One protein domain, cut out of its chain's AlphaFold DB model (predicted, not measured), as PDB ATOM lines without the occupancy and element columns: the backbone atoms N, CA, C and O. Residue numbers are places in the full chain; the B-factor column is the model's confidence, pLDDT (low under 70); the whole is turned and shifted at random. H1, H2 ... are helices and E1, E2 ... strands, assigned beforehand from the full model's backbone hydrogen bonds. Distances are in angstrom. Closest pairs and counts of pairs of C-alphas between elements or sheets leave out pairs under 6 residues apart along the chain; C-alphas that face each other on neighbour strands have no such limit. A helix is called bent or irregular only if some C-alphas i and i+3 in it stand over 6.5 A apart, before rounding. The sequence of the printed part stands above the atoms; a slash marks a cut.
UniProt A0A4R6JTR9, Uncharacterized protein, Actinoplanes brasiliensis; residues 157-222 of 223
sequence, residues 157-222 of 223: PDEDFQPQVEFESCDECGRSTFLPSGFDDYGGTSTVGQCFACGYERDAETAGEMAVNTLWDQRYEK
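What this domain is: This is residues 157 to 222 of the 223 residues of an uncharacterized protein of Actinoplanes brasiliensis (UniProt A0A4R6JTR9). A small bent hairpin, E1 and E2, has helix H1 beginning beside it and running away, so that residues 216 to 222 stick out; the tail, residues 158 to 164, sticks out too. The printed part has 66 residues, 30 of them in named elements, under half: E1, E2, H1, a mixed class with an antiparallel sheet E1 - E2. It is only just loose, close to compact, with a radius of gyration of the C-alphas of 13.2 A, spanning 40 by 29 by 20 A.

Where its parts are: Find C-alpha 176 at (169.894, 67.888, 5.641); E1 runs from there to 183, 17.3 A, and bends by 53 degrees at 180. E2 is residues 191 to 195. H1, residues 204 to 220, runs 24.5 A to (158.478, 91.513, 14.485).

How they stand to each other: In the hairpin, N 181 and O 192 are 2.7 A apart, within hydrogen-bond range. Residues 168 to 169 pair antiparallel with 176 to 178. The closest C-alphas of E2 and H1, Val 192 and Ala 204, are 5.7 A apart. In H1 every O i to N i+4 pair is within range.

The domain as a whole: C-alphas 160 and 220, the farthest apart, are 41.2 A apart. The printed part has no cut and no long link. pLDDT is under 70 at residues 157 to 166, 186 to 189 and 219 to 222.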
ATOM      1  N   PRO A 157     172.893  58.028  18.451       56.97
ATOM      2  CA  PRO A 157     172.524  57.537  19.771       56.97
ATOM      3  C   PRO A 157     172.514  56.006  19.847       56.97
ATOM      4  O   PRO A 157     172.153  55.336  18.880       56.97
ATOM      5  N   ASP A 158     172.824  55.474  21.033       56.97
ATOM      6  CA  ASP A 158     172.537  54.078  21.385       56.97
ATOM      7  C   ASP A 158     171.034  53.804  21.199       56.97
ATOM      8  O   ASP A 158     170.206  54.657  21.534       56.97
ATOM      9  N   GLU A 159     170.662  52.622  20.697       56.50
ATOM     10  CA  GLU A 159     169.262  52.279  20.370       56.50
ATOM     11  C   GLU A 159     168.289  52.480  21.559       56.50
ATOM     12  O   GLU A 159     167.099  52.730  21.354       56.50
ATOM     13  N   ASP A 160     168.809  52.448  22.793       52.56
ATOM     14  CA  ASP A 160     168.076  52.633  24.052       52.56
ATOM     15  C   ASP A 160     167.866  54.108  24.475       52.56
ATOM     16  O   ASP A 160     167.111  54.382  25.412       52.56
ATOM     17  N   PHE A 161     168.495  55.080  23.804       45.72
ATOM     18  CA  PHE A 161     168.406  56.509  24.126       45.72
ATOM     19  C   PHE A 161     168.197  57.331  22.851       45.72
ATOM     20  O   PHE A 161     169.150  57.795  22.255       45.72
ATOM     21  N   GLN A 162     166.956  57.572  22.425       47.78
ATOM     22  CA  GLN A 162     166.689  58.431  21.262       47.78
ATOM     23  C   GLN A 162     166.779  59.925  21.624       47.78
ATOM     24  O   GLN A 162     165.819  60.497  22.140       47.78
ATOM     25  N   PRO A 163     167.874  60.599  21.252       47.34
ATOM     26  CA  PRO A 163     167.723  61.813  20.469       47.34
ATOM     27  C   PRO A 163     168.336  61.544  19.102       47.34
ATOM     28  O   PRO A 163     169.547  61.382  18.976       47.34
ATOM     29  N   GLN A 164     167.478  61.439  18.083       53.75
ATOM     30  CA  GLN A 164     167.912  61.347  16.692       53.75
ATOM     31  C   GLN A 164     168.963  62.434  16.444       53.75
ATOM     32  O   GLN A 164     168.745  63.588  16.813       53.75
ATOM     33  N   VAL A 165     170.103  62.077  15.846       56.59
ATOM     34  CA  VAL A 165     170.985  63.091  15.260       56.59
ATOM     35  C   VAL A 165     170.199  63.703  14.114       56.59
ATOM     36  O   VAL A 165     170.178  63.178  13.002       56.59
ATOM     37  N   GLU A 166     169.464  64.766  14.410       67.56
ATOM     38  CA  GLU A 166     168.746  65.519  13.402       67.56
ATOM     39  C   GLU A 166     169.774  66.377  12.676       67.56
ATOM     40  O   GLU A 166     170.245  67.396  13.180       67.56
ATOM     41  N   PHE A 167     170.172  65.917  11.490       77.94
ATOM     42  CA  PHE A 167     170.927  66.761  10.583       77.94
ATOM     43  C   PHE A 167     170.093  67.995  10.249       77.94
ATOM     44  O   PHE A 167     168.984  67.886   9.715       77.94
ATOM     45  N   GLU A 168     170.656  69.169  10.501       84.69
ATOM     46  CA  GLU A 168     170.042  70.413  10.070       84.69
ATOM     47  C   GLU A 168     170.179  70.578   8.555       84.69
ATOM     48  O   GLU A 168     171.105  70.063   7.905       84.69
ATOM     49  N   SER A 169     169.258  71.350   7.980       86.12
ATOM     50  CA  SER A 169     169.444  71.864   6.631       86.12
ATOM     51  C   SER A 169     170.628  72.823   6.627       86.12
ATOM     52  O   SER A 169     170.653  73.800   7.366       86.12
ATOM     53  N   CYS A 170     171.606  72.563   5.768       87.12
ATOM     54  CA  CYS A 170     172.714  73.481   5.552       87.12
ATOM     55  C   CYS A 170     172.233  74.754   4.842       87.12
ATOM     56  O   CYS A 170     171.605  74.654   3.788       87.12
ATOM     57  N   ASP A 171     172.603  75.926   5.357       86.00
ATOM     58  CA  ASP A 171     172.209  77.227   4.789       86.00
ATOM     59  C   ASP A 171     172.785  77.465   3.385       86.00
ATOM     60  O   ASP A 171     172.143  78.072   2.532       86.00
ATOM     61  N   GLU A 172     173.973  76.921   3.112       88.31
ATOM     62  CA  GLU A 172     174.659  77.095   1.826       88.31
ATOM     63  C   GLU A 172     174.134  76.166   0.730       88.31
ATOM     64  O   GLU A 172     174.047  76.542  -0.437       88.31
ATOM     65  N   CYS A 173     173.830  74.908   1.070       84.00
ATOM     66  CA  CYS A 173     173.483  73.907   0.059       84.00
ATOM     67  C   CYS A 173     172.066  73.343   0.166       84.00
ATOM     68  O   CYS A 173     171.702  72.512  -0.667       84.00
ATOM     69  N   GLY A 174     171.300  73.735   1.186       84.38
ATOM     70  CA  GLY A 174     169.902  73.347   1.398       84.38
ATOM     71  C   GLY A 174     169.668  71.857   1.668       84.38
ATOM     72  O   GLY A 174     168.559  71.370   1.470       84.38
ATOM     73  N   ARG A 175     170.709  71.097   2.040       83.62
ATOM     74  CA  ARG A 175     170.616  69.646   2.297       83.62
ATOM     75  C   ARG A 175     170.666  69.372   3.792       83.62
ATOM     76  O   ARG A 175     171.504  69.973   4.466       83.62
ATOM     77  N   SER A 176     169.878  68.405   4.263       86.50
ATOM     78  CA  SER A 176     169.894  67.888   5.641       86.50
ATOM     79  C   SER A 176     171.160  67.074   5.915       86.50
ATOM     80  O   SER A 176     171.152  65.850   5.967       86.50
ATOM     81  N   THR A 177     172.289  67.774   5.980       85.12
ATOM     82  CA  THR A 177     173.646  67.205   6.086       85.12
ATOM     83  C   THR A 177     174.560  68.041   6.975       85.12
ATOM     84  O   THR A 177     175.764  67.773   7.053       85.12
ATOM     85  N   PHE A 178     174.010  69.072   7.618       86.25
ATOM     86  CA  PHE A 178     174.720  69.860   8.608       86.25
ATOM     87  C   PHE A 178     174.688  69.118   9.939       86.25
ATOM     88  O   PHE A 178     173.612  68.814  10.447       86.25
ATOM     89  N   LEU A 179     175.865  68.782  10.461       82.69
ATOM     90  CA  LEU A 179     176.013  68.087  11.731       82.69
ATOM     91  C   LEU A 179     176.322  69.106  12.835       82.69
ATOM     92  O   LEU A 179     177.410  69.697  12.815       82.69
ATOM     93  N   PRO A 180     175.420  69.274  13.814       79.88
ATOM     94  CA  PRO A 180     175.694  70.040  15.017       79.88
ATOM     95  C   PRO A 180     176.858  69.439  15.814       79.88
ATOM     96  O   PRO A 180     176.912  68.241  16.080       79.88
ATOM     97  N   SER A 181     177.783  70.296  16.226       77.69
ATOM     98  CA  SER A 181     178.917  70.005  17.116       77.69
ATOM     99  C   SER A 181     178.857  70.797  18.427       77.69
ATOM    100  O   SER A 181     179.607  70.527  19.363       77.69
ATOM    101  N   GLY A 182     177.953  71.773  18.499       77.06
ATOM    102  CA  GLY A 182     177.735  72.642  19.641       77.06
ATOM    103  C   GLY A 182     176.573  73.588  19.370       77.06
ATOM    104  O   GLY A 182     175.874  73.469  18.362       77.06
ATOM    105  N   PHE A 183     176.389  74.544  20.264       78.56
ATOM    106  CA  PHE A 183     175.306  75.517  20.218       78.56
ATOM    107  C   PHE A 183     175.868  76.927  20.371       78.56
ATOM    108  O   PHE A 183     176.969  77.095  20.897       78.56
ATOM    109  N   ASP A 184     175.115  77.919  19.901       76.50
ATOM    110  CA  ASP A 184     175.397  79.325  20.175       76.50
ATOM    111  C   ASP A 184     175.411  79.646  21.686       76.50
ATOM    112  O   ASP A 184     174.833  78.932  22.515       76.50
ATOM    113  N   ASP A 185     176.037  80.772  22.037       73.19
ATOM    114  CA  ASP A 185     176.116  81.276  23.416       73.19
ATOM    115  C   ASP A 185     174.798  81.917  23.917       73.19
ATOM    116  O   ASP A 185     174.684  82.289  25.087       73.19
ATOM    117  N   TYR A 186     173.783  82.058  23.057       62.84
ATOM    118  CA  TYR A 186     172.529  82.785  23.301       62.84
ATOM    119  C   TYR A 186     171.345  81.881  23.677       62.84
ATOM    120  O   TYR A 186     170.185  82.287  23.587       62.84
ATOM    121  N   GLY A 187     171.624  80.680  24.185       60.78
ATOM    122  CA  GLY A 187     170.602  79.747  24.662       60.78
ATOM    123  C   GLY A 187     170.299  78.599  23.703       60.78
ATOM    124  O   GLY A 187     169.320  77.888  23.927       60.78
ATOM    125  N   GLY A 188     171.138  78.389  22.685       64.50
ATOM    126  CA  GLY A 188     171.128  77.194  21.842       64.50
ATOM    127  C   GLY A 188     170.032  77.170  20.788       64.50
ATOM    128  O   GLY A 188     169.475  76.118  20.484       64.50
ATOM    129  N   THR A 189     169.726  78.336  20.230       69.94
ATOM    130  CA  THR A 189     168.756  78.513  19.138       69.94
ATOM    131  C   THR A 189     169.315  78.189  17.751       69.94
ATOM    132  O   THR A 189     168.553  77.982  16.813       69.94
ATOM    133  N   SER A 190     170.632  78.167  17.602       79.50
ATOM    134  CA  SER A 190     171.387  77.883  16.387       79.50
ATOM    135  C   SER A 190     172.599  77.025  16.743       79.50
ATOM    136  O   SER A 190     173.226  77.202  17.792       79.50
ATOM    137  N   THR A 191     172.930  76.063  15.884       85.44
ATOM    138  CA  THR A 191     174.012  75.109  16.154       85.44
ATOM    139  C   THR A 191     175.318  75.501  15.487       85.44
ATOM    140  O   THR A 191     175.340  75.980  14.360       85.44
ATOM    141  N   VAL A 192     176.426  75.241  16.170       84.56
ATOM    142  CA  VAL A 192     177.788  75.312  15.624       84.56
ATOM    143  C   VAL A 192     178.111  73.963  15.002       84.56
ATOM    144  O   VAL A 192     177.821  72.936  15.613       84.56
ATOM    145  N   GLY A 193     178.734  73.904  13.829       86.50
ATOM    146  CA  GLY A 193     178.963  72.619  13.167       86.50
ATOM    147  C   GLY A 193     179.489  72.710  11.746       86.50
ATOM    148  O   GLY A 193     179.960  73.754  11.299       86.50
ATOM    149  N   GLN A 194     179.400  71.589  11.033       87.19
ATOM    150  CA  GLN A 194     179.867  71.489   9.656       87.19
ATOM    151  C   GLN A 194     178.890  70.705   8.779       87.19
ATOM    152  O   GLN A 194     178.338  69.676   9.169       87.19
ATOM    153  N   CYS A 195     178.721  71.164   7.542       86.88
ATOM    154  CA  CYS A 195     178.015  70.442   6.496       86.88
ATOM    155  C   CYS A 195     178.918  69.399   5.835       86.88
ATOM    156  O   CYS A 195     179.880  69.748   5.147       86.88
ATOM    157  N   PHE A 196     178.558  68.118   5.931       82.81
ATOM    158  CA  PHE A 196     179.291  67.050   5.244       82.81
ATOM    159  C   PHE A 196     179.191  67.136   3.716       82.81
ATOM    160  O   PHE A 196     180.087  66.667   3.013       82.81
ATOM    161  N   ALA A 197     178.128  67.749   3.183       81.62
ATOM    162  CA  ALA A 197     177.907  67.830   1.744       81.62
ATOM    163  C   ALA A 197     178.700  68.950   1.060       81.62
ATOM    164  O   ALA A 197     179.197  68.738  -0.041       81.62
ATOM    165  N   CYS A 198     178.814  70.143   1.653       82.19
ATOM    166  CA  CYS A 198     179.522  71.272   1.029       82.19
ATOM    167  C   CYS A 198     180.782  71.719   1.784       82.19
ATOM    168  O   CYS A 198     181.603  72.425   1.198       82.19
ATOM    169  N   GLY A 199     180.982  71.256   3.019       82.75
ATOM    170  CA  GLY A 199     182.085  71.669   3.885       82.75
ATOM    171  C   GLY A 199     181.874  73.027   4.552       82.75
ATOM    172  O   GLY A 199     182.809  73.519   5.169       82.75
ATOM    173  N   TYR A 200     180.689  73.636   4.417       88.25
ATOM    174  CA  TYR A 200     180.340  74.860   5.139       88.25
ATOM    175  C   TYR A 200     180.478  74.632   6.643       88.25
ATOM    176  O   TYR A 200     179.914  73.669   7.165       88.25
ATOM    177  N   GLU A 201     181.222  75.506   7.306       89.00
ATOM    178  CA  GLU A 201     181.383  75.524   8.754       89.00
ATOM    179  C   GLU A 201     180.583  76.700   9.308       89.00
ATOM    180  O   GLU A 201     180.732  77.827   8.837       89.00
ATOM    181  N   ARG A 202     179.733  76.422  10.298       90.44
ATOM    182  CA  ARG A 202     179.081  77.451  11.107       90.44
ATOM    183  C   ARG A 202     179.840  77.512  12.422       90.44
ATOM    184  O   ARG A 202     179.752  76.574  13.216       90.44
ATOM    185  N   ASP A 203     180.619  78.568  12.616       87.88
ATOM    186  CA  ASP A 203     181.312  78.818  13.878       87.88
ATOM    187  C   ASP A 203     180.378  79.469  14.915       87.88
ATOM    188  O   ASP A 203     179.209  79.752  14.642       87.88
ATOM    189  N   ALA A 204     180.876  79.661  16.139       84.88
ATOM    190  CA  ALA A 204     180.091  80.229  17.237       84.88
ATOM    191  C   ALA A 204     179.657  81.681  16.976       84.88
ATOM    192  O   ALA A 204     178.567  82.071  17.389       84.88
ATOM    193  N   GLU A 205     180.480  82.463  16.271       85.44
ATOM    194  CA  GLU A 205     180.153  83.842  15.898       85.44
ATOM    195  C   GLU A 205     178.996  83.861  14.894       85.44
ATOM    196  O   GLU A 205     177.969  84.486  15.152       85.44
ATOM    197  N   THR A 206     179.101  83.069  13.826       86.62
ATOM    198  CA  THR A 206     178.064  82.921  12.799       86.62
ATOM    199  C   THR A 206     176.763  82.376  13.393       86.62
ATOM    200  O   THR A 206     175.686  82.907  13.123       86.62
ATOM    201  N   ALA A 207     176.839  81.346  14.243       84.44
ATOM    202  CA  ALA A 207     175.667  80.811  14.936       84.44
ATOM    203  C   ALA A 207     175.026  81.865  15.857       84.44
ATOM    204  O   ALA A 207     173.802  81.975  15.904       84.44
ATOM    205  N   GLY A 208     175.837  82.685  16.532       81.44
ATOM    206  CA  GLY A 208     175.366  83.801  17.347       81.44
ATOM    207  C   GLY A 208     174.658  84.887  16.529       81.44
ATOM    208  O   GLY A 208     173.588  85.349  16.923       81.44
ATOM    209  N   GLU A 209     175.195  85.264  15.369       84.38
ATOM    210  CA  GLU A 209     174.544  86.216  14.458       84.38
ATOM    211  C   GLU A 209     173.202  85.680  13.935       84.38
ATOM    212  O   GLU A 209     172.199  86.401  13.918       84.38
ATOM    213  N   MET A 210     173.151  84.397  13.566       83.38
ATOM    214  CA  MET A 210     171.924  83.729  13.122       83.38
ATOM    215  C   MET A 210     170.867  83.649  14.229       83.38
ATOM    216  O   MET A 210     169.688  83.923  13.976       83.38
ATOM    217  N   ALA A 211     171.282  83.342  15.460       82.94
ATOM    218  CA  ALA A 211     170.413  83.338  16.632       82.94
ATOM    219  C   ALA A 211     169.793  84.720  16.869       82.94
ATOM    220  O   ALA A 211     168.579  84.846  17.045       82.94
ATOM    221  N   VAL A 212     170.610  85.777  16.800       81.62
ATOM    222  CA  VAL A 212     170.150  87.162  16.943       81.62
ATOM    223  C   VAL A 212     169.123  87.502  15.864       81.62
ATOM    224  O   VAL A 212     168.038  87.971  16.205       81.62
ATOM    225  N   ASN A 213     169.412  87.226  14.590       81.62
ATOM    226  CA  ASN A 213     168.479  87.491  13.487       81.62
ATOM    227  C   ASN A 213     167.147  86.747  13.666       81.62
ATOM    228  O   ASN A 213     166.084  87.356  13.567       81.62
ATOM    229  N   THR A 214     167.197  85.471  14.050       78.44
ATOM    230  CA  THR A 214     166.001  84.659  14.321       78.44
ATOM    231  C   THR A 214     165.149  85.256  15.447       78.44
ATOM    232  O   THR A 214     163.922  85.326  15.342       78.44
ATOM    233  N   LEU A 215     165.780  85.732  16.526       77.62
ATOM    234  CA  LEU A 215     165.087  86.398  17.634       77.62
ATOM    235  C   LEU A 215     164.448  87.729  17.208       77.62
ATOM    236  O   LEU A 215     163.373  88.077  17.708       77.62
ATOM    237  N   TRP A 216     165.088  88.477  16.304       76.25
ATOM    238  CA  TRP A 216     164.520  89.703  15.740       76.25
ATOM    239  C   TRP A 216     163.294  89.409  14.876       76.25
ATOM    240  O   TRP A 216     162.248  90.018  15.109       76.25
ATOM    241  N   ASP A 217     163.378  88.444  13.962       76.38
ATOM    242  CA  ASP A 217     162.267  88.072  13.078       76.38
ATOM    243  C   ASP A 217     161.041  87.608  13.881       76.38
ATOM    244  O   ASP A 217     159.936  88.129  13.709       76.38
ATOM    245  N   GLN A 218     161.244  86.742  14.881       73.06
ATOM    246  CA  GLN A 218     160.171  86.286  15.777       73.06
ATOM    247  C   GLN A 218     159.519  87.416  16.587       73.06
ATOM    248  O   GLN A 218     158.363  87.299  17.012       73.06
ATOM    249  N   ARG A 219     160.257  88.499  16.860       69.56
ATOM    250  CA  ARG A 219     159.750  89.656  17.605       69.56
ATOM    251  C   ARG A 219     158.898  90.569  16.728       69.56
ATOM    252  O   ARG A 219     157.928  91.123  17.242       69.56
ATOM    253  N   TYR A 220     159.234  90.705  15.446       66.38
ATOM    254  CA  TYR A 220     158.478  91.513  14.485       66.38
ATOM    255  C   TYR A 220     157.249  90.789  13.917       66.38
ATOM    256  O   TYR A 220     156.248  91.439  13.641       66.38
ATOM    257  N   GLU A 221     157.255  89.457  13.817       62.16
ATOM    258  CA  GLU A 221     156.052  88.695  13.431       62.16
ATOM    259  C   GLU A 221     154.950  88.699  14.507       62.16
ATOM    260  O   GLU A 221     153.785  88.424  14.219       62.16
ATOM    261  N   LYS A 222     155.302  89.009  15.761       56.38
ATOM    262  CA  LYS A 222     154.368  89.071  16.900       56.38
ATOM    263  C   LYS A 222     153.845  90.482  17.207       56.38
ATOM    264  O   LYS A 222     153.111  90.633  18.188       56.38
TER     265      LYS A 222